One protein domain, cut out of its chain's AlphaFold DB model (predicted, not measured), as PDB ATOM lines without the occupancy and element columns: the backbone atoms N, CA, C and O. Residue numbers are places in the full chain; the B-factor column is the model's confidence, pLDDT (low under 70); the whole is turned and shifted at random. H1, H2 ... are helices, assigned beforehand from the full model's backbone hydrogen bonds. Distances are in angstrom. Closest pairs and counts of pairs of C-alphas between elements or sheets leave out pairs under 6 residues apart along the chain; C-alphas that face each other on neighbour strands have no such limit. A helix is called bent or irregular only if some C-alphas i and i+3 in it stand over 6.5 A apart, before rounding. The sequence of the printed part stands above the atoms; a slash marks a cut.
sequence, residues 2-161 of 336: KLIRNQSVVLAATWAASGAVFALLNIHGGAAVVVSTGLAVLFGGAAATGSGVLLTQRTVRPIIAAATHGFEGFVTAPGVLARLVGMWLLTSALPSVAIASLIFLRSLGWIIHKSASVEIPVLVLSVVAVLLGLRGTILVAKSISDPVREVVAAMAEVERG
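Overview. This is residues 2 to 161 of the 336 residues of the protein "HAMP domain protein" of Mycobacterium xenopi 3993 (UniProt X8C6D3). Four helices run roughly lengthwise as an elongated bundle: H2 is in the middle, H1 folds along one side of it as a hairpin, and the bent H3 and H4 pack on its other side. Residues 145 to 161, mostly the end of H4, stick out past this body and add to its length. The printed part has 160 residues, with the helices in the order H1, H2, H3, H4, no named strand, and the class all helix. It is loose, with a radius of gyration of the C-alphas of 20.6 A and spans of 73 by 29 by 19 A.

Arrangement. H2, residues 27 to 67, is the hub, and is irregular: C-alphas 28 and 31 are 8.8 A apart. H1, residues 2 to 25, touches it as a hairpin, opposite ways at a shallow tilt of 18 degrees, closest at the C-alphas of Trp 15 and Gly 45, 5.4 A. H3, residues 80 to 108, was assigned as one helix by its hydrogen bonds but is bent, with C-alphas 91 and 94 6.5 A apart; its arms are H3a, residues 80 to 91, and H3b, residues 94 to 108. With H4, residues 119 to 159, H2 and both arms form a bundle, a group of helices set together. H2 touches H4 the same way at a shallow tilt of 15 degrees, with residues 40 to 58 alone; the closest C-alphas are those of Ser 51 and Gly 136, 6.9 A. H3a touches H4 opposite ways, closest at the C-alphas of Thr 91 and Gly 133, 4.8 A. H3b touches H2, closest at the C-alphas of Leu 39 and Ala 98, 6.0 A. H1 is apart from H3a, H3b and H4. Every O i to N i+4 pair is within hydrogen-bond range in H1, H3a and H3b, against 32 of 37 in H2 and 36 of 37 in H4.

Along the chain. H1 begins at C-alpha 2 (40.834, -29.547, 32.072) and is 34.1 A long; H2 is 50.5 A. H4, 58.8 A, ends at C-alpha 159 (41.839, -53.582, 64.641).

Size, cuts and confidence. The C-alphas of His 28 and Gly 161 are the two farthest apart, 73.6 A. The printed part has no cut. The link from H2 to H3, 12 residues, is long. The pLDDT is under 70 at residues 61 to 62, 64 to 77 and 110 to 112.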
ATOM      1  N   LYS A   2      40.426 -29.994  33.424       75.25
ATOM      2  CA  LYS A   2      40.834 -29.547  32.072       75.25
ATOM      3  C   LYS A   2      41.742 -30.554  31.346       75.25
ATOM      4  O   LYS A   2      41.499 -30.823  30.182       75.25
ATOM      5  N   LEU A   3      42.698 -31.175  32.046       79.12
ATOM      6  CA  LEU A   3      43.622 -32.155  31.454       79.12
ATOM      7  C   LEU A   3      42.907 -33.379  30.855       79.12
ATOM      8  O   LEU A   3      43.070 -33.653  29.673       79.12
ATOM      9  N   ILE A   4      42.076 -34.070  31.646       78.81
ATOM     10  CA  ILE A   4      41.344 -35.272  31.198       78.81
ATOM     11  C   ILE A   4      40.401 -34.921  30.046       78.81
ATOM     12  O   ILE A   4      40.388 -35.609  29.033       78.81
ATOM     13  N   ARG A   5      39.656 -33.814  30.167       80.75
ATOM     14  CA  ARG A   5      38.757 -33.355  29.103       80.75
ATOM     15  C   ARG A   5      39.521 -33.072  27.809       80.75
ATOM     16  O   ARG A   5      39.110 -33.535  26.754       80.75
ATOM     17  N   ASN A   6      40.629 -32.337  27.892       85.69
ATOM     18  CA  ASN A   6      41.437 -31.999  26.726       85.69
ATOM     19  C   ASN A   6      42.034 -33.260  26.085       85.69
ATOM     20  O   ASN A   6      41.987 -33.395  24.870       85.69
ATOM     21  N   GLN A   7      42.513 -34.214  26.887       88.06
ATOM     22  CA  GLN A   7      43.002 -35.498  26.389       88.06
ATOM     23  C   GLN A   7      41.906 -36.274  25.647       88.06
ATOM     24  O   GLN A   7      42.153 -36.780  24.554       88.06
ATOM     25  N   SER A   8      40.698 -36.360  26.214       86.94
ATOM     26  CA  SER A   8      39.574 -37.042  25.567       86.94
ATOM     27  C   SER A   8      39.192 -36.382  24.244       86.94
ATOM     28  O   SER A   8      38.958 -37.084  23.266       86.94
ATOM     29  N   VAL A   9      39.177 -35.045  24.196       90.44
ATOM     30  CA  VAL A   9      38.901 -34.284  22.968       90.44
ATOM     31  C   VAL A   9      39.971 -34.544  21.910       90.44
ATOM     32  O   VAL A   9      39.625 -34.823  20.768       90.44
ATOM     33  N   VAL A  10      41.254 -34.517  22.278       92.25
ATOM     34  CA  VAL A  10      42.360 -34.781  21.342       92.25
ATOM     35  C   VAL A  10      42.292 -36.208  20.794       92.25
ATOM     36  O   VAL A  10      42.407 -36.398  19.585       92.25
ATOM     37  N   LEU A  11      42.053 -37.211  21.646       91.12
ATOM     38  CA  LEU A  11      41.915 -38.611  21.219       91.12
ATOM     39  C   LEU A  11      40.726 -38.807  20.272       91.12
ATOM     40  O   LEU A  11      40.885 -39.417  19.214       91.12
ATOM     41  N   ALA A  12      39.559 -38.262  20.620       89.94
ATOM     42  CA  ALA A  12      38.364 -38.355  19.787       89.94
ATOM     43  C   ALA A  12      38.552 -37.642  18.438       89.94
ATOM     44  O   ALA A  12      38.222 -38.205  17.394       89.94
ATOM     45  N   ALA A  13      39.142 -36.441  18.441       92.44
ATOM     46  CA  ALA A  13      39.436 -35.687  17.226       92.44
ATOM     47  C   ALA A  13      40.443 -36.417  16.327       92.44
ATOM     48  O   ALA A  13      40.264 -36.451  15.114       92.44
ATOM     49  N   THR A  14      41.459 -37.057  16.913       94.38
ATOM     50  CA  THR A  14      42.459 -37.831  16.161       94.38
ATOM     51  C   THR A  14      41.815 -39.021  15.451       94.38
ATOM     52  O   THR A  14      42.083 -39.252  14.271       94.38
ATOM     53  N   TRP A  15      40.923 -39.749  16.129       94.31
ATOM     54  CA  TRP A  15      40.166 -40.846  15.519       94.31
ATOM     55  C   TRP A  15      39.221 -40.363  14.418       94.31
ATOM     56  O   TRP A  15      39.198 -40.953  13.340       94.31
ATOM     57  N   ALA A  16      38.486 -39.272  14.657       92.44
ATOM     58  CA  ALA A  16      37.589 -38.691  13.662       92.44
ATOM     59  C   ALA A  16      38.349 -38.209  12.414       92.44
ATOM     60  O   ALA A  16      37.948 -38.524  11.296       92.44
ATOM     61  N   ALA A  17      39.475 -37.512  12.595       94.50
ATOM     62  CA  ALA A  17      40.321 -37.046  11.500       94.50
ATOM     63  C   ALA A  17      40.926 -38.216  10.712       94.50
ATOM     64  O   ALA A  17      40.860 -38.227   9.486       94.50
ATOM     65  N   SER A  18      41.448 -39.235  11.404       92.81
ATOM     66  CA  SER A  18      41.999 -40.437  10.759       92.81
ATOM     67  C   SER A  18      40.931 -41.181   9.954       92.81
ATOM     68  O   SER A  18      41.176 -41.588   8.820       92.81
ATOM     69  N   GLY A  19      39.724 -41.303  10.513       91.69
ATOM     70  CA  GLY A  19      38.565 -41.880   9.839       91.69
ATOM     71  C   GLY A  19      38.141 -41.105   8.597       91.69
ATOM     72  O   GLY A  19      37.898 -41.706   7.554       91.69
ATOM     73  N   ALA A  20      38.096 -39.774   8.690       91.06
ATOM     74  CA  ALA A  20      37.763 -38.905   7.567       91.06
ATOM     75  C   ALA A  20      38.800 -39.009   6.441       91.06
ATOM     76  O   ALA A  20      38.425 -39.182   5.284       91.06
ATOM     77  N   VAL A  21      40.097 -38.978   6.770       94.06
ATOM     78  CA  VAL A  21      41.178 -39.160   5.789       94.06
ATOM     79  C   VAL A  21      41.077 -40.533   5.122       94.06
ATOM     80  O   VAL A  21      41.135 -40.620   3.897       94.06
ATOM     81  N   PHE A  22      40.861 -41.601   5.894       91.12
ATOM     82  CA  PHE A  22      40.711 -42.948   5.338       91.12
ATOM     83  C   PHE A  22      39.486 -43.066   4.420       91.12
ATOM     84  O   PHE A  22      39.582 -43.650   3.340       91.12
ATOM     85  N   ALA A  23      38.351 -42.478   4.809       87.44
ATOM     86  CA  ALA A  23      37.142 -42.454   3.992       87.44
ATOM     87  C   ALA A  23      37.341 -41.665   2.686       87.44
ATOM     88  O   ALA A  23      36.886 -42.111   1.636       87.44
ATOM     89  N   LEU A  24      38.062 -40.538   2.729       89.94
ATOM     90  CA  LEU A  24      38.392 -39.736   1.545       89.94
ATOM     91  C   LEU A  24      39.315 -40.486   0.577       89.94
ATOM     92  O   LEU A  24      39.058 -40.501  -0.625       89.94
ATOM     93  N   LEU A  25      40.352 -41.159   1.090       91.62
ATOM     94  CA  LEU A  25      41.253 -41.979   0.269       91.62
ATOM     95  C   LEU A  25      40.526 -43.148  -0.406       91.62
ATOM     96  O   LEU A  25      40.906 -43.571  -1.493       91.62
ATOM     97  N   ASN A  26      39.453 -43.641   0.217       87.25
ATOM     98  CA  ASN A  26      38.654 -44.757  -0.277       87.25
ATOM     99  C   ASN A  26      37.277 -44.326  -0.801       87.25
ATOM    100  O   ASN A  26      36.343 -45.128  -0.806       87.25
ATOM    101  N   ILE A  27      37.133 -43.085  -1.278       84.81
ATOM    102  CA  ILE A  27      35.838 -42.555  -1.740       84.81
ATOM    103  C   ILE A  27      35.241 -43.362  -2.910       84.81
ATOM    104  O   ILE A  27      34.025 -43.480  -3.035       84.81
ATOM    105  N   HIS A  28      36.097 -43.999  -3.714       84.69
ATOM    106  CA  HIS A  28      35.707 -44.888  -4.815       84.69
ATOM    107  C   HIS A  28      35.405 -46.330  -4.367       84.69
ATOM    108  O   HIS A  28      34.922 -47.130  -5.162       84.69
ATOM    109  N   GLY A  29      35.660 -46.677  -3.100       74.50
ATOM    110  CA  GLY A  29      35.432 -48.012  -2.532       74.50
ATOM    111  C   GLY A  29      33.956 -48.354  -2.287       74.50
ATOM    112  O   GLY A  29      33.637 -49.449  -1.823       74.50
ATOM    113  N   GLY A  30      33.044 -47.427  -2.592       78.88
ATOM    114  CA  GLY A  30      31.607 -47.597  -2.415       78.88
ATOM    115  C   GLY A  30      31.152 -47.520  -0.955       78.88
ATOM    116  O   GLY A  30      31.934 -47.360  -0.014       78.88
ATOM    117  N   ALA A  31      29.840 -47.641  -0.752       74.31
ATOM    118  CA  ALA A  31      29.219 -47.404   0.549       74.31
ATOM    119  C   ALA A  31      29.607 -48.448   1.621       74.31
ATOM    120  O   ALA A  31      29.603 -48.144   2.812       74.31
ATOM    121  N   ALA A  32      30.032 -49.647   1.211       71.81
ATOM    122  CA  ALA A  32      30.554 -50.676   2.108       71.81
ATOM    123  C   ALA A  32      31.818 -50.233   2.866       71.81
ATOM    124  O   ALA A  32      31.947 -50.479   4.070       71.81
ATOM    125  N   VAL A  33      32.740 -49.548   2.183       78.00
ATOM    126  CA  VAL A  33      33.985 -49.065   2.795       78.00
ATOM    127  C   VAL A  33      33.703 -47.881   3.717       78.00
ATOM    128  O   VAL A  33      34.233 -47.825   4.825       78.00
ATOM    129  N   VAL A  34      32.792 -46.988   3.325       82.25
ATOM    130  CA  VAL A  34      32.385 -45.843   4.155       82.25
ATOM    131  C   VAL A  34      31.723 -46.303   5.458       82.25
ATOM    132  O   VAL A  34      32.111 -45.854   6.536       82.25
ATOM    133  N   VAL A  35      30.770 -47.240   5.390       80.94
ATOM    134  CA  VAL A  35      30.063 -47.739   6.581       80.94
ATOM    135  C   VAL A  35      30.995 -48.507   7.519       80.94
ATOM    136  O   VAL A  35      30.980 -48.269   8.727       80.94
ATOM    137  N   SER A  36      31.825 -49.406   6.986       78.94
ATOM    138  CA  SER A  36      32.770 -50.178   7.806       78.94
ATOM    139  C   SER A  36      33.818 -49.287   8.477       78.94
ATOM    140  O   SER A  36      34.098 -49.466   9.663       78.94
ATOM    141  N   THR A  37      34.317 -48.269   7.771       84.31
ATOM    142  CA  THR A  37      35.219 -47.254   8.336       84.31
ATOM    143  C   THR A  37      34.535 -46.472   9.455       84.31
ATOM    144  O   THR A  37      35.109 -46.319  10.531       84.31
ATOM    145  N   GLY A  38      33.293 -46.018   9.250       85.94
ATOM    146  CA  GLY A  38      32.537 -45.285  10.268       85.94
ATOM    147  C   GLY A  38      32.333 -46.094  11.551       85.94
ATOM    148  O   GLY A  38      32.597 -45.597  12.647       85.94
ATOM    149  N   LEU A  39      31.942 -47.366  11.426       84.31
ATOM    150  CA  LEU A  39      31.787 -48.272  12.571       84.31
ATOM    151  C   LEU A  39      33.116 -48.518  13.300       84.31
ATOM    152  O   LEU A  39      33.152 -48.492  14.532       84.31
ATOM    153  N   ALA A  40      34.216 -48.701  12.561       83.62
ATOM    154  CA  ALA A  40      35.545 -48.885  13.141       83.62
ATOM    155  C   ALA A  40      36.032 -47.636  13.894       83.62
ATOM    156  O   ALA A  40      36.588 -47.756  14.985       83.62
ATOM    157  N   VAL A  41      35.786 -46.439  13.353       89.44
ATOM    158  CA  VAL A  41      36.153 -45.159  13.982       89.44
ATOM    159  C   VAL A  41      35.339 -44.913  15.247       89.44
ATOM    160  O   VAL A  41      35.904 -44.506  16.261       89.44
ATOM    161  N   LEU A  42      34.034 -45.200  15.219       87.06
ATOM    162  CA  LEU A  42      33.173 -45.082  16.397       87.06
ATOM    163  C   LEU A  42      33.631 -46.022  17.513       87.06
ATOM    164  O   LEU A  42      33.829 -45.581  18.647       87.06
ATOM    165  N   PHE A  43      33.851 -47.299  17.196       85.62
ATOM    166  CA  PHE A  43      34.292 -48.283  18.182       85.62
ATOM    167  C   PHE A  43      35.704 -48.002  18.701       85.62
ATOM    168  O   PHE A  43      35.904 -47.875  19.911       85.62
ATOM    169  N   GLY A  44      36.673 -47.851  17.798       85.69
ATOM    170  CA  GLY A  44      38.068 -47.594  18.145       85.69
ATOM    171  C   GLY A  44      38.245 -46.279  18.901       85.69
ATOM    172  O   GLY A  44      38.920 -46.245  19.931       85.69
ATOM    173  N   GLY A  45      37.567 -45.217  18.456       87.56
ATOM    174  CA  GLY A  45      37.595 -43.906  19.096       87.56
ATOM    175  C   GLY A  45      37.004 -43.916  20.499       87.56
ATOM    176  O   GLY A  45      37.637 -43.419  21.437       87.56
ATOM    177  N   ALA A  46      35.834 -44.533  20.682       85.88
ATOM    178  CA  ALA A  46      35.227 -44.666  22.000       85.88
ATOM    179  C   ALA A  46      36.107 -45.513  22.936       85.88
ATOM    180  O   ALA A  46      36.350 -45.122  24.081       85.88
ATOM    181  N   ALA A  47      36.642 -46.641  22.451       84.19
ATOM    182  CA  ALA A  47      37.462 -47.549  23.251       84.19
ATOM    183  C   ALA A  47      38.803 -46.921  23.661       84.19
ATOM    184  O   ALA A  47      39.216 -47.034  24.822       84.19
ATOM    185  N   ALA A  48      39.467 -46.220  22.737       86.00
ATOM    186  CA  ALA A  48      40.715 -45.508  22.992       86.00
ATOM    187  C   ALA A  48      40.512 -44.341  23.966       86.00
ATOM    188  O   ALA A  48      41.289 -44.188  24.908       86.00
ATOM    189  N   THR A  49      39.440 -43.564  23.787       86.44
ATOM    190  CA  THR A  49      39.104 -42.443  24.674       86.44
ATOM    191  C   THR A  49      38.782 -42.938  26.082       86.44
ATOM    192  O   THR A  49      39.370 -42.450  27.046       86.44
ATOM    193  N   GLY A  50      37.919 -43.953  26.214       81.31
ATOM    194  CA  GLY A  50      37.554 -44.543  27.505       81.31
ATOM    195  C   GLY A  50      38.753 -45.150  28.240       81.31
ATOM    196  O   GLY A  50      39.001 -44.827  29.401       81.31
ATOM    197  N   SER A  51      39.563 -45.954  27.542       80.56
ATOM    198  CA  SER A  51      40.791 -46.530  28.112       80.56
ATOM    199  C   SER A  51      41.794 -45.447  28.516       80.56
ATOM    200  O   SER A  51      42.415 -45.545  29.573       80.56
ATOM    201  N   GLY A  52      41.946 -44.409  27.688       83.06
ATOM    202  CA  GLY A  52      42.843 -43.283  27.935       83.06
ATOM    203  C   GLY A  52      42.465 -42.502  29.188       83.06
ATOM    204  O   GLY A  52      43.340 -42.195  29.991       83.06
ATOM    205  N   VAL A  53      41.170 -42.253  29.409       81.19
ATOM    206  CA  VAL A  53      40.689 -41.608  30.639       81.19
ATOM    207  C   VAL A  53      41.006 -42.453  31.869       81.19
ATOM    208  O   VAL A  53      41.568 -41.925  32.827       81.19
ATOM    209  N   LEU A  54      40.702 -43.754  31.840       77.44
ATOM    210  CA  LEU A  54      40.950 -44.648  32.976       77.44
ATOM    211  C   LEU A  54      42.445 -44.758  33.309       77.44
ATOM    212  O   LEU A  54      42.825 -44.739  34.480       77.44
ATOM    213  N   LEU A  55      43.305 -44.837  32.290       79.75
ATOM    214  CA  LEU A  55      44.758 -44.882  32.467       79.75
ATOM    215  C   LEU A  55      45.310 -43.574  33.019       79.75
ATOM    216  O   LEU A  55      46.062 -43.601  33.987       79.75
ATOM    217  N   THR A  56      44.908 -42.436  32.460       80.44
ATOM    218  CA  THR A  56      45.349 -41.134  32.964       80.44
ATOM    219  C   THR A  56      44.887 -40.917  34.393       80.44
ATOM    220  O   THR A  56      45.673 -40.472  35.221       80.44
ATOM    221  N   GLN A  57      43.643 -41.280  34.716       74.94
ATOM    222  CA  GLN A  57      43.161 -41.227  36.093       74.94
ATOM    223  C   GLN A  57      44.023 -42.094  37.008       74.94
ATOM    224  O   GLN A  57      44.443 -41.612  38.053       74.94
ATOM    225  N   ARG A  58      44.353 -43.327  36.608       72.31
ATOM    226  CA  ARG A  58      45.207 -44.222  37.399       72.31
ATOM    227  C   ARG A  58      46.613 -43.659  37.622       72.31
ATOM    228  O   ARG A  58      47.102 -43.703  38.744       72.31
ATOM    229  N   THR A  59      47.260 -43.148  36.577       77.44
ATOM    230  CA  THR A  59      48.660 -42.695  36.639       77.44
ATOM    231  C   THR A  59      48.804 -41.348  37.339       77.44
ATOM    232  O   THR A  59      49.749 -41.137  38.091       77.44
ATOM    233  N   VAL A  60      47.862 -40.430  37.115       74.12
ATOM    234  CA  VAL A  60      47.914 -39.076  37.681       74.12
ATOM    235  C   VAL A  60      47.405 -39.052  39.132       74.12
ATOM    236  O   VAL A  60      47.803 -38.177  39.896       74.12
ATOM    237  N   ARG A  61      46.587 -40.033  39.549       68.00
ATOM    238  CA  ARG A  61      46.047 -40.158  40.918       68.00
ATOM    239  C   ARG A  61      47.107 -40.049  42.032       68.00
ATOM    240  O   ARG A  61      46.925 -39.170  42.871       68.00
ATOM    241  N   PRO A  62      48.192 -40.852  42.070       66.81
ATOM    242  CA  PRO A  62      49.186 -40.762  43.148       66.81
ATOM    243  C   PRO A  62      49.938 -39.425  43.143       66.81
ATOM    244  O   PRO A  62      50.292 -38.909  44.196       66.81
ATOM    245  N   ILE A  63      50.132 -38.833  41.962       72.69
ATOM    246  CA  ILE A  63      50.829 -37.552  41.808       72.69
ATOM    247  C   ILE A  63      49.972 -36.412  42.367       72.69
ATOM    248  O   ILE A  63      50.483 -35.575  43.101       72.69
ATOM    249  N   ILE A  64      48.667 -36.388  42.063       66.75
ATOM    250  CA  ILE A  64      47.744 -35.395  42.635       66.75
ATOM    251  C   ILE A  64      47.642 -35.581  44.152       66.75
ATOM    252  O   ILE A  64      47.691 -34.593  44.875       66.75
ATOM    253  N   ALA A  65      47.542 -36.815  44.649       63.69
ATOM    254  CA  ALA A  65      47.482 -37.064  46.090       63.69
ATOM    255  C   ALA A  65      48.730 -36.523  46.817       63.69
ATOM    256  O   ALA A  65      48.598 -35.770  47.777       63.69
ATOM    257  N   ALA A  66      49.928 -36.801  46.295       67.81
ATOM    258  CA  ALA A  66      51.184 -36.316  46.869       67.81
ATOM    259  C   ALA A  66      51.379 -34.793  46.730       67.81
ATOM    260  O   ALA A  66      51.933 -34.151  47.617       67.81
ATOM    261  N   ALA A  67      50.932 -34.194  45.622       66.25
ATOM    262  CA  ALA A  67      51.110 -32.763  45.364       66.25
ATOM    263  C   ALA A  67      50.084 -31.874  46.082       66.25
ATOM    264  O   ALA A  67      50.307 -30.671  46.210       66.25
ATOM    265  N   THR A  68      48.960 -32.439  46.532       58.88
ATOM    266  CA  THR A  68      47.838 -31.674  47.091       58.88
ATOM    267  C   THR A  68      47.461 -32.127  48.502       58.88
ATOM    268  O   THR A  68      46.281 -32.251  48.831       58.88
ATOM    269  N   HIS A  69      48.462 -32.317  49.370       52.38
ATOM    270  CA  HIS A  69      48.244 -32.379  50.818       52.38
ATOM    271  C   HIS A  69      47.481 -31.114  51.267       52.38
ATOM    272  O   HIS A  69      48.049 -30.027  51.336       52.38
ATOM    273  N   GLY A  70      46.171 -31.246  51.515       51.22
ATOM    274  CA  GLY A  70      45.303 -30.169  52.006       51.22
ATOM    275  C   GLY A  70      44.280 -29.587  51.017       51.22
ATOM    276  O   GLY A  70      43.536 -28.694  51.408       51.22
ATOM    277  N   PHE A  71      44.186 -30.069  49.773       45.72
ATOM    278  CA  PHE A  71      43.171 -29.591  48.819       45.72
ATOM    279  C   PHE A  71      42.117 -30.665  48.550       45.72
ATOM    280  O   PHE A  71      42.412 -31.724  47.996       45.72
ATOM    281  N   GLU A  72      40.862 -30.363  48.884       51.03
ATOM    282  CA  GLU A  72      39.691 -31.194  48.588       51.03
ATOM    283  C   GLU A  72      39.339 -31.162  47.084       51.03
ATOM    284  O   GLU A  72      38.309 -30.651  46.639       51.03
ATOM    285  N   GLY A  73      40.236 -31.681  46.248       52.25
ATOM    286  CA  GLY A  73      40.033 -31.805  44.812       52.25
ATOM    287  C   GLY A  73      39.118 -32.979  44.478       52.25
ATOM    288  O   GLY A  73      39.583 -34.015  44.016       52.25
ATOM    289  N   PHE A  74      37.810 -32.836  44.685       56.75
ATOM    290  CA  PHE A  74      36.861 -33.900  44.356       56.75
ATOM    291  C   PHE A  74      36.770 -34.129  42.845       56.75
ATOM    292  O   PHE A  74      36.274 -33.279  42.099       56.75
ATOM    293  N   VAL A  75      37.154 -35.319  42.385       57.66
ATOM    294  CA  VAL A  75      36.779 -35.780  41.047       57.66
ATOM    295  C   VAL A  75      35.369 -36.366  41.138       57.66
ATOM    296  O   VAL A  75      35.116 -37.313  41.887       57.66
ATOM    297  N   THR A  76      34.420 -35.802  40.389       63.84
ATOM    298  CA  THR A  76      33.125 -36.448  40.151       63.84
ATOM    299  C   THR A  76      33.371 -37.691  39.305       63.84
ATOM    300  O   THR A  76      33.520 -37.624  38.086       63.84
ATOM    301  N   ALA A  77      33.494 -38.833  39.973       68.00
ATOM    302  CA  ALA A  77      33.659 -40.111  39.312       68.00
ATOM    303  C   ALA A  77      32.286 -40.786  39.164       68.00
ATOM    304  O   ALA A  77      31.478 -40.712  40.093       68.00
ATOM    305  N   PRO A  78      32.008 -41.455  38.032       77.06
ATOM    306  CA  PRO A  78      30.801 -42.260  37.894       77.06
ATOM    307  C   PRO A  78      30.767 -43.338  38.980       77.06
ATOM    308  O   PRO A  78      31.819 -43.864  39.367       77.06
ATOM    309  N   GLY A  79      29.564 -43.659  39.460       83.31
ATOM    310  CA  GLY A  79      29.362 -44.724  40.437       83.31
ATOM    311  C   GLY A  79      29.740 -46.102  39.892       83.31
ATOM    312  O   GLY A  79      29.947 -46.273  38.686       83.31
ATOM    313  N   VAL A  80      29.825 -47.098  40.774       88.25
ATOM    314  CA  VAL A  80      30.273 -48.459  40.409       88.25
ATOM    315  C   VAL A  80      29.421 -49.050  39.281       88.25
ATOM    316  O   VAL A  80      29.965 -49.535  38.289       88.25
ATOM    317  N   LEU A  81      28.093 -48.931  39.379       88.06
ATOM    318  CA  LEU A  81      27.170 -49.405  38.344       88.06
ATOM    319  C   LEU A  81      27.419 -48.706  37.003       88.06
ATOM    320  O   LEU A  81      27.522 -49.367  35.975       88.06
ATOM    321  N   ALA A  82      27.562 -47.379  37.009       85.69
ATOM    322  CA  ALA A  82      27.794 -46.604  35.793       85.69
ATOM    323  C   ALA A  82      29.126 -46.974  35.117       85.69
ATOM    324  O   ALA A  82      29.190 -47.021  33.890       85.69
ATOM    325  N   ARG A  83      30.170 -47.301  35.892       86.94
ATOM    326  CA  ARG A  83      31.433 -47.831  35.347       86.94
ATOM    327  C   ARG A  83      31.238 -49.196  34.698       86.94
ATOM    328  O   ARG A  83      31.703 -49.390  33.582       86.94
ATOM    329  N   LEU A  84      30.553 -50.120  35.375       89.69
ATOM    330  CA  LEU A  84      30.309 -51.474  34.866       89.69
ATOM    331  C   LEU A  84      29.455 -51.454  33.593       89.69
ATOM    332  O   LEU A  84      29.841 -52.047  32.587       89.69
ATOM    333  N   VAL A  85      28.340 -50.722  33.611       89.94
ATOM    334  CA  VAL A  85      27.441 -50.574  32.457       89.94
ATOM    335  C   VAL A  85      28.141 -49.843  31.315       89.94
ATOM    336  O   VAL A  85      28.092 -50.307  30.181       89.94
ATOM    337  N   GLY A  86      28.837 -48.738  31.597       86.81
ATOM    338  CA  GLY A  86      29.580 -47.989  30.583       86.81
ATOM    339  C   GLY A  86      30.670 -48.830  29.920       86.81
ATOM    340  O   GLY A  86      30.823 -48.791  28.701       86.81
ATOM    341  N   MET A  87      31.382 -49.646  30.701       87.81
ATOM    342  CA  MET A  87      32.393 -50.555  30.169       87.81
ATOM    343  C   MET A  87      31.771 -51.652  29.314       87.81
ATOM    344  O   MET A  87      32.236 -51.874  28.205       87.81
ATOM    345  N   TRP A  88      30.700 -52.293  29.789       90.25
ATOM    346  CA  TRP A  88      29.984 -53.315  29.026       90.25
ATOM    347  C   TRP A  88      29.432 -52.768  27.704       90.25
ATOM    348  O   TRP A  88      29.588 -53.401  26.657       90.25
ATOM    349  N   LEU A  89      28.847 -51.564  27.730       89.88
ATOM    350  CA  LEU A  89      28.389 -50.880  26.523       89.88
ATOM    351  C   LEU A  89      29.542 -50.697  25.537       89.88
ATOM    352  O   LEU A  89      29.393 -50.973  24.348       89.88
ATOM    353  N   LEU A  90      30.701 -50.279  26.039       86.50
ATOM    354  CA  LEU A  90      31.867 -49.983  25.225       86.50
ATOM    355  C   LEU A  90      32.554 -51.234  24.660       86.50
ATOM    356  O   LEU A  90      32.973 -51.219  23.506       86.50
ATOM    357  N   THR A  91      32.693 -52.303  25.447       85.62
ATOM    358  CA  THR A  91      33.485 -53.491  25.072       85.62
ATOM    359  C   THR A  91      32.682 -54.618  24.465       85.62
ATOM    360  O   THR A  91      33.251 -55.452  23.768       85.62
ATOM    361  N   SER A  92      31.390 -54.689  24.767       89.12
ATOM    362  CA  SER A  92      30.548 -55.816  24.381       89.12
ATOM    363  C   SER A  92      29.415 -55.350  23.483       89.12
ATOM    364  O   SER A  92      29.323 -55.814  22.346       89.12
ATOM    365  N   ALA A  93      28.588 -54.405  23.942       90.44
ATOM    366  CA  ALA A  93      27.401 -53.997  23.191       90.44
ATOM    367  C   ALA A  93      27.767 -53.313  21.867       90.44
ATOM    368  O   ALA A  93      27.293 -53.726  20.812       90.44
ATOM    369  N   LEU A  94      28.654 -52.318  21.902       89.44
ATOM    370  CA  LEU A  94      29.023 -51.534  20.725       89.44
ATOM    371  C   LEU A  94      29.700 -52.367  19.618       89.44
ATOM    372  O   LEU A  94      29.236 -52.287  18.479       89.44
ATOM    373  N   PRO A  95      30.715 -53.214  19.891       88.81
ATOM    374  CA  PRO A  95      31.274 -54.081  18.852       88.81
ATOM    375  C   PRO A  95      30.292 -55.160  18.373       88.81
ATOM    376  O   PRO A  95      30.263 -55.441  17.178       88.81
ATOM    377  N   SER A  96      29.437 -55.711  19.244       91.38
ATOM    378  CA  SER A  96      28.410 -56.681  18.817       91.38
ATOM    379  C   SER A  96      27.389 -56.044  17.873       91.38
ATOM    380  O   SER A  96      27.045 -56.630  16.849       91.38
ATOM    381  N   VAL A  97      26.948 -54.818  18.178       91.00
ATOM    382  CA  VAL A  97      26.069 -54.033  17.302       91.00
ATOM    383  C   VAL A  97      26.777 -53.709  15.991       91.00
ATOM    384  O   VAL A  97      26.182 -53.906  14.940       91.00
ATOM    385  N   ALA A  98      28.048 -53.300  16.013       86.94
ATOM    386  CA  ALA A  98      28.806 -53.027  14.792       86.94
ATOM    387  C   ALA A  98      28.920 -54.267  13.881       86.94
ATOM    388  O   ALA A  98      28.687 -54.164  12.676       86.94
ATOM    389  N   ILE A  99      29.208 -55.445  14.448       89.56
ATOM    390  CA  ILE A  99      29.241 -56.718  13.707       89.56
ATOM    391  C   ILE A  99      27.852 -57.054  13.145       89.56
ATOM    392  O   ILE A  99      27.726 -57.352  11.957       89.56
ATOM    393  N   ALA A 100      26.803 -56.968  13.968       89.69
ATOM    394  CA  ALA A 100      25.432 -57.248  13.544       89.69
ATOM    395  C   ALA A 100      24.971 -56.294  12.431       89.69
ATOM    396  O   ALA A 100      24.391 -56.740  11.442       89.69
ATOM    397  N   SER A 101      25.283 -55.000  12.545       85.94
ATOM    398  CA  SER A 101      25.002 -53.997  11.519       85.94
ATOM    399  C   SER A 101      25.722 -54.308  10.210       85.94
ATOM    400  O   SER A 101      25.089 -54.228   9.164       85.94
ATOM    401  N   LEU A 102      26.996 -54.721  10.237       84.50
ATOM    402  CA  LEU A 102      27.731 -55.122   9.027       84.50
ATOM    403  C   LEU A 102      27.073 -56.316   8.319       84.50
ATOM    404  O   LEU A 102      26.905 -56.297   7.098       84.50
ATOM    405  N   ILE A 103      26.667 -57.337   9.078       87.12
ATOM    406  CA  ILE A 103      26.009 -58.536   8.535       87.12
ATOM    407  C   ILE A 103      24.624 -58.186   7.972       87.12
ATOM    408  O   ILE A 103      24.275 -58.619   6.871       87.12
ATOM    409  N   PHE A 104      23.851 -57.372   8.691       86.94
ATOM    410  CA  PHE A 104      22.517 -56.940   8.276       86.94
ATOM    411  C   PHE A 104      22.554 -56.055   7.020       86.94
ATOM    412  O   PHE A 104      21.776 -56.252   6.090       86.94
ATOM    413  N   LEU A 105      23.508 -55.125   6.923       83.31
ATOM    414  CA  LEU A 105      23.643 -54.277   5.736       83.31
ATOM    415  C   LEU A 105      24.072 -55.069   4.492       83.31
ATOM    416  O   LEU A 105      23.664 -54.732   3.379       83.31
ATOM    417  N   ARG A 106      24.850 -56.144   4.679       83.06
ATOM    418  CA  ARG A 106      25.161 -57.116   3.622       83.06
ATOM    419  C   ARG A 106      23.932 -57.915   3.194       83.06
ATOM    420  O   ARG A 106      23.770 -58.160   2.001       83.06
ATOM    421  N   SER A 107      23.071 -58.329   4.126       83.31
ATOM    422  CA  SER A 107      21.893 -59.139   3.783       83.31
ATOM    423  C   SER A 107      20.869 -58.356   2.950       83.31
ATOM    424  O   SER A 107      20.309 -58.911   2.002       83.31
ATOM    425  N   LEU A 108      20.707 -57.059   3.235       81.38
ATOM    426  CA  LEU A 108      19.858 -56.123   2.486       81.38
ATOM    427  C   LEU A 108      20.327 -55.886   1.042       81.38
ATOM    428  O   LEU A 108      19.512 -55.549   0.188       81.38
ATOM    429  N   GLY A 109      21.621 -56.033   0.745       73.75
ATOM    430  CA  GLY A 109      22.170 -55.860  -0.606       73.75
ATOM    431  C   GLY A 109      22.102 -54.435  -1.181       73.75
ATOM    432  O   GLY A 109      22.587 -54.221  -2.284       73.75
ATOM    433  N   TRP A 110      21.529 -53.466  -0.455       66.31
ATOM    434  CA  TRP A 110      21.413 -52.061  -0.878       66.31
ATOM    435  C   TRP A 110      22.741 -51.302  -0.848       66.31
ATOM    436  O   TRP A 110      22.998 -50.469  -1.707       66.31
ATOM    437  N   ILE A 111      23.570 -51.561   0.165       68.62
ATOM    438  CA  ILE A 111      24.764 -50.753   0.473       68.62
ATOM    439  C   ILE A 111      26.041 -51.586   0.310       68.62
ATOM    440  O   ILE A 111      27.074 -51.081  -0.132       68.62
ATOM    441  N   ILE A 112      25.968 -52.876   0.645       68.81
ATOM    442  CA  ILE A 112      27.066 -53.835   0.534       68.81
ATOM    443  C   ILE A 112      26.610 -54.950  -0.407       68.81
ATOM    444  O   ILE A 112      25.650 -55.660  -0.110       68.81
ATOM    445  N   HIS A 113      27.298 -55.107  -1.539       73.00
ATOM    446  CA  HIS A 113      27.015 -56.185  -2.485       73.00
ATOM    447  C   HIS A 113      27.179 -57.547  -1.799       73.00
ATOM    448  O   HIS A 113      28.117 -57.756  -1.028       73.00
ATOM    449  N   LYS A 114      26.296 -58.506  -2.104       74.12
ATOM    450  CA  LYS A 114      26.310 -59.842  -1.473       74.12
ATOM    451  C   LYS A 114      27.631 -60.604  -1.686       74.12
ATOM    452  O   LYS A 114      27.990 -61.434  -0.846       74.12
ATOM    453  N   SER A 115      28.357 -60.279  -2.758       71.44
ATOM    454  CA  SER A 115      29.680 -60.808  -3.115       71.44
ATOM    455  C   SER A 115      30.846 -60.219  -2.312       71.44
ATOM    456  O   SER A 115      31.946 -60.759  -2.379       71.44
ATOM    457  N   ALA A 116      30.646 -59.140  -1.546       72.75
ATOM    458  CA  ALA A 116      31.707 -58.552  -0.732       72.75
ATOM    459  C   ALA A 116      32.053 -59.454   0.470       72.75
ATOM    460  O   ALA A 116      31.166 -59.870   1.225       72.75
ATOM    461  N   SER A 117      33.347 -59.727   0.680       77.44
ATOM    462  CA  SER A 117      33.824 -60.515   1.821       77.44
ATOM    463  C   SER A 117      33.776 -59.687   3.112       77.44
ATOM    464  O   SER A 117      34.615 -58.813   3.336       77.44
ATOM    465  N   VAL A 118      32.811 -59.970   3.989       81.19
ATOM    466  CA  VAL A 118      32.740 -59.374   5.345       81.19
ATOM    467  C   VAL A 118      33.439 -60.225   6.408       81.19
ATOM    468  O   VAL A 118      33.565 -59.797   7.549       81.19
ATOM    469  N   GLU A 119      33.929 -61.407   6.034       83.69
ATOM    470  CA  GLU A 119      34.567 -62.374   6.933       83.69
ATOM    471  C   GLU A 119      35.805 -61.793   7.625       83.69
ATOM    472  O   GLU A 119      35.885 -61.813   8.852       83.69
ATOM    473  N   ILE A 120      36.732 -61.209   6.855       83.00
ATOM    474  CA  ILE A 120      37.964 -60.616   7.397       83.00
ATOM    475  C   ILE A 120      37.645 -59.437   8.340       83.00
ATOM    476  O   ILE A 120      38.111 -59.474   9.481       83.00
ATOM    477  N   PRO A 121      36.828 -58.425   7.959       81.38
ATOM    478  CA  PRO A 121      36.443 -57.348   8.873       81.38
ATOM    479  C   PRO A 121      35.781 -57.832  10.165       81.38
ATOM    480  O   PRO A 121      36.103 -57.329  11.239       81.38
ATOM    481  N   VAL A 122      34.879 -58.816  10.081       87.06
ATOM    482  CA  VAL A 122      34.196 -59.378  11.254       87.06
ATOM    483  C   VAL A 122      35.187 -60.097  12.168       87.06
ATOM    484  O   VAL A 122      35.143 -59.892  13.382       87.06
ATOM    485  N   LEU A 123      36.105 -60.892  11.612       89.12
ATOM    486  CA  LEU A 123      37.122 -61.604  12.386       89.12
ATOM    487  C   LEU A 123      38.074 -60.627  13.085       89.12
ATOM    488  O   LEU A 123      38.301 -60.748  14.289       89.12
ATOM    489  N   VAL A 124      38.561 -59.610  12.368       86.31
ATOM    490  CA  VAL A 124      39.421 -58.562  12.940       86.31
ATOM    491  C   VAL A 124      38.687 -57.794  14.042       86.31
ATOM    492  O   VAL A 124      39.214 -57.660  15.145       86.31
ATOM    493  N   LEU A 125      37.455 -57.336  13.788       86.06
ATOM    494  CA  LEU A 125      36.656 -56.592  14.766       86.06
ATOM    495  C   LEU A 125      36.367 -57.428  16.021       86.06
ATOM    496  O   LEU A 125      36.450 -56.905  17.130       86.06
ATOM    497  N   SER A 126      36.103 -58.727  15.858       90.75
ATOM    498  CA  SER A 126      35.867 -59.655  16.970       90.75
ATOM    499  C   SER A 126      37.117 -59.846  17.831       90.75
ATOM    500  O   SER A 126      37.043 -59.727  19.053       90.75
ATOM    501  N   VAL A 127      38.282 -60.082  17.214       92.62
ATOM    502  CA  VAL A 127      39.555 -60.235  17.941       92.62
ATOM    503  C   VAL A 127      39.912 -58.950  18.688       92.62
ATOM    504  O   VAL A 127      40.236 -58.993  19.876       92.62
ATOM    505  N   VAL A 128      39.796 -57.792  18.030       88.75
ATOM    506  CA  VAL A 128      40.047 -56.489  18.662       88.75
ATOM    507  C   VAL A 128      39.075 -56.248  19.819       88.75
ATOM    508  O   VAL A 128      39.504 -55.810  20.889       88.75
ATOM    509  N   ALA A 129      37.791 -56.577  19.654       89.88
ATOM    510  CA  ALA A 129      36.793 -56.439  20.710       89.88
ATOM    511  C   ALA A 129      37.103 -57.307  21.935       89.88
ATOM    512  O   ALA A 129      37.014 -56.812  23.057       89.88
ATOM    513  N   VAL A 130      37.543 -58.553  21.743       93.12
ATOM    514  CA  VAL A 130      37.940 -59.439  22.852       93.12
ATOM    515  C   VAL A 130      39.156 -58.886  23.598       93.12
ATOM    516  O   VAL A 130      39.142 -58.814  24.827       93.12
ATOM    517  N   LEU A 131      40.195 -58.444  22.881       90.94
ATOM    518  CA  LEU A 131      41.413 -57.907  23.498       90.94
ATOM    519  C   LEU A 131      41.146 -56.606  24.269       90.94
ATOM    520  O   LEU A 131      41.593 -56.444  25.410       90.94
ATOM    521  N   LEU A 132      40.388 -55.682  23.670       87.50
ATOM    522  CA  LEU A 132      39.984 -54.439  24.327       87.50
ATOM    523  C   LEU A 132      39.016 -54.699  25.483       87.50
ATOM    524  O   LEU A 132      39.111 -54.024  26.508       87.50
ATOM    525  N   GLY A 133      38.142 -55.697  25.350       90.44
ATOM    526  CA  GLY A 133      37.246 -56.168  26.398       90.44
ATOM    527  C   GLY A 133      38.001 -56.655  27.623       90.44
ATOM    528  O   GLY A 133      37.791 -56.133  28.715       90.44
ATOM    529  N   LEU A 134      38.955 -57.569  27.436       91.94
ATOM    530  CA  LEU A 134      39.792 -58.080  28.521       91.94
ATOM    531  C   LEU A 134      40.541 -56.949  29.237       91.94
ATOM    532  O   LEU A 134      40.479 -56.831  30.463       91.94
ATOM    533  N   ARG A 135      41.214 -56.079  28.474       89.38
ATOM    534  CA  ARG A 135      41.918 -54.912  29.027       89.38
ATOM    535  C   ARG A 135      40.965 -54.017  29.818       89.38
ATOM    536  O   ARG A 135      41.284 -53.584  30.923       89.38
ATOM    537  N   GLY A 136      39.803 -53.743  29.243       87.25
ATOM    538  CA  GLY A 136      38.762 -52.910  29.809       87.25
ATOM    539  C   GLY A 136      38.217 -53.418  31.139       87.25
ATOM    540  O   GLY A 136      38.197 -52.684  32.127       87.25
ATOM    541  N   THR A 137      37.868 -54.701  31.188       90.31
ATOM    542  CA  THR A 137      37.428 -55.381  32.409       90.31
ATOM    543  C   THR A 137      38.494 -55.317  33.498       90.31
ATOM    544  O   THR A 137      38.173 -54.992  34.639       90.31
ATOM    545  N   ILE A 138      39.772 -55.536  33.161       90.25
ATOM    546  CA  ILE A 138      40.879 -55.411  34.125       90.25
ATOM    547  C   ILE A 138      40.977 -53.982  34.678       90.25
ATOM    548  O   ILE A 138      41.183 -53.800  35.880       90.25
ATOM    549  N   LEU A 139      40.830 -52.958  33.831       87.38
ATOM    550  CA  LEU A 139      40.893 -51.560  34.269       87.38
ATOM    551  C   LEU A 139      39.748 -51.209  35.225       87.38
ATOM    552  O   LEU A 139      40.000 -50.624  36.280       87.38
ATOM    553  N   VAL A 140      38.514 -51.594  34.895       87.44
ATOM    554  CA  VAL A 140      37.349 -51.325  35.751       87.44
ATOM    555  C   VAL A 140      37.429 -52.103  37.054       87.44
ATOM    556  O   VAL A 140      37.220 -51.505  38.110       87.44
ATOM    557  N   ALA A 141      37.815 -53.380  37.007       90.81
ATOM    558  CA  ALA A 141      38.021 -54.188  38.202       90.81
ATOM    559  C   ALA A 141      39.017 -53.512  39.152       90.81
ATOM    560  O   ALA A 141      38.690 -53.271  40.311       90.81
ATOM    561  N   LYS A 142      40.187 -53.093  38.652       87.94
ATOM    562  CA  LYS A 142      41.177 -52.381  39.475       87.94
ATOM    563  C   LYS A 142      40.665 -51.029  39.981       87.94
ATOM    564  O   LYS A 142      40.939 -50.672  41.119       87.94
ATOM    565  N   SER A 143      39.865 -50.304  39.193       83.88
ATOM    566  CA  SER A 143      39.273 -49.028  39.633       83.88
ATOM    567  C   SER A 143      38.344 -49.160  40.848       83.88
ATOM    568  O   SER A 143      38.106 -48.169  41.538       83.88
ATOM    569  N   ILE A 144      37.818 -50.365  41.095       89.00
ATOM    570  CA  ILE A 144      36.939 -50.692  42.221       89.00
ATOM    571  C   ILE A 144      37.735 -51.390  43.332       89.00
ATOM    572  O   ILE A 144      37.626 -51.019  44.496       89.00
ATOM    573  N   SER A 145      38.547 -52.392  42.985       91.94
ATOM    574  CA  SER A 145      39.280 -53.206  43.956       91.94
ATOM    575  C   SER A 145      40.401 -52.453  44.662       91.94
ATOM    576  O   SER A 145      40.605 -52.710  45.844       91.94
ATOM    577  N   ASP A 146      41.117 -51.550  43.981       88.75
ATOM    578  CA  ASP A 146      42.268 -50.857  44.580       88.75
ATOM    579  C   ASP A 146      41.811 -49.996  45.792       88.75
ATOM    580  O   ASP A 146      42.277 -50.262  46.901       88.75
ATOM    581  N   PRO A 147      40.802 -49.099  45.679       87.12
ATOM    582  CA  PRO A 147      40.318 -48.325  46.833       87.12
ATOM    583  C   PRO A 147      39.671 -49.164  47.942       87.12
ATOM    584  O   PRO A 147      39.780 -48.837  49.121       87.12
ATOM    585  N   VAL A 148      38.968 -50.246  47.587       92.50
ATOM    586  CA  VAL A 148      38.355 -51.131  48.591       92.50
ATOM    587  C   VAL A 148      39.438 -51.842  49.403       92.50
ATOM    588  O   VAL A 148      39.314 -51.943  50.621       92.50
ATOM    589  N   ARG A 149      40.526 -52.287  48.761       93.44
ATOM    590  CA  ARG A 149      41.676 -52.889  49.452       93.44
ATOM    591  C   ARG A 149      42.363 -51.904  50.393       93.44
ATOM    592  O   ARG A 149      42.771 -52.330  51.466       93.44
ATOM    593  N   GLU A 150      42.455 -50.624  50.031       91.19
ATOM    594  CA  GLU A 150      42.990 -49.579  50.920       91.19
ATOM    595  C   GLU A 150      42.163 -49.459  52.209       91.19
ATOM    596  O   GLU A 150      42.727 -49.467  53.301       91.19
ATOM    597  N   VAL A 151      40.828 -49.436  52.104       93.75
ATOM    598  CA  VAL A 151      39.943 -49.405  53.283       93.75
ATOM    599  C   VAL A 151      40.082 -50.678  54.117       93.75
ATOM    600  O   VAL A 151      40.213 -50.589  55.332       93.75
ATOM    601  N   VAL A 152      40.103 -51.858  53.489       95.62
ATOM    602  CA  VAL A 152      40.277 -53.137  54.203       95.62
ATOM    603  C   VAL A 152      41.620 -53.189  54.938       95.62
ATOM    604  O   VAL A 152      41.676 -53.621  56.087       95.62
ATOM    605  N   ALA A 153      42.699 -52.721  54.306       94.38
ATOM    606  CA  ALA A 153      44.011 -52.653  54.937       94.38
ATOM    607  C   ALA A 153      44.017 -51.679  56.126       94.38
ATOM    608  O   ALA A 153      44.518 -52.025  57.194       94.38
ATOM    609  N   ALA A 154      43.407 -50.501  55.977       93.44
ATOM    610  CA  ALA A 154      43.289 -49.532  57.062       93.44
ATOM    611  C   ALA A 154      42.426 -50.055  58.224       93.44
ATOM    612  O   ALA A 154      42.781 -49.856  59.383       93.44
ATOM    613  N   MET A 155      41.337 -50.775  57.936       94.31
ATOM    614  CA  MET A 155      40.524 -51.450  58.955       94.31
ATOM    615  C   MET A 155      41.353 -52.454  59.764       94.31
ATOM    616  O   MET A 155      41.278 -52.444  60.990       94.31
ATOM    617  N   ALA A 156      42.183 -53.261  59.096       94.25
ATOM    618  CA  ALA A 156      43.061 -54.219  59.765       94.25
ATOM    619  C   ALA A 156      44.113 -53.540  60.662       94.25
ATOM    620  O   ALA A 156      44.523 -54.116  61.667       94.25
ATOM    621  N   GLU A 157      44.559 -52.322  60.337       93.19
ATOM    622  CA  GLU A 157      45.455 -51.564  61.221       93.19
ATOM    623  C   GLU A 157      44.736 -50.993  62.446       93.19
ATOM    624  O   GLU A 157      45.268 -51.053  63.556       93.19
ATOM    625  N   VAL A 158      43.508 -50.496  62.272       93.00
ATOM    626  CA  VAL A 158      42.676 -50.026  63.390       93.00
ATOM    627  C   VAL A 158      42.356 -51.174  64.352       93.00
ATOM    628  O   VAL A 158      42.438 -50.987  65.563       93.00
ATOM    629  N   GLU A 159      42.075 -52.374  63.835       90.81
ATOM    630  CA  GLU A 159      41.839 -53.582  64.641       90.81
ATOM    631  C   GLU A 159      43.046 -53.957  65.518       90.81
ATOM    632  O   GLU A 159      42.881 -54.384  66.658       90.81
ATOM    633  N   ARG A 160      44.272 -53.716  65.040       92.31
ATOM    634  CA  ARG A 160      45.511 -53.921  65.815       92.31
ATOM    635  C   ARG A 160      45.798 -52.804  66.827       92.31
ATOM    636  O   ARG A 160      46.887 -52.771  67.398       92.31
ATOM    637  N   GLY A 161      44.869 -51.870  67.029       85.81
ATOM    638  CA  GLY A 161      45.001 -50.760  67.975       85.81
ATOM    639  C   GLY A 161      45.745 -49.537  67.431       85.81
ATOM    640  O   GLY A 161      46.046 -48.620  68.192       85.81
TER     641      GLY A 161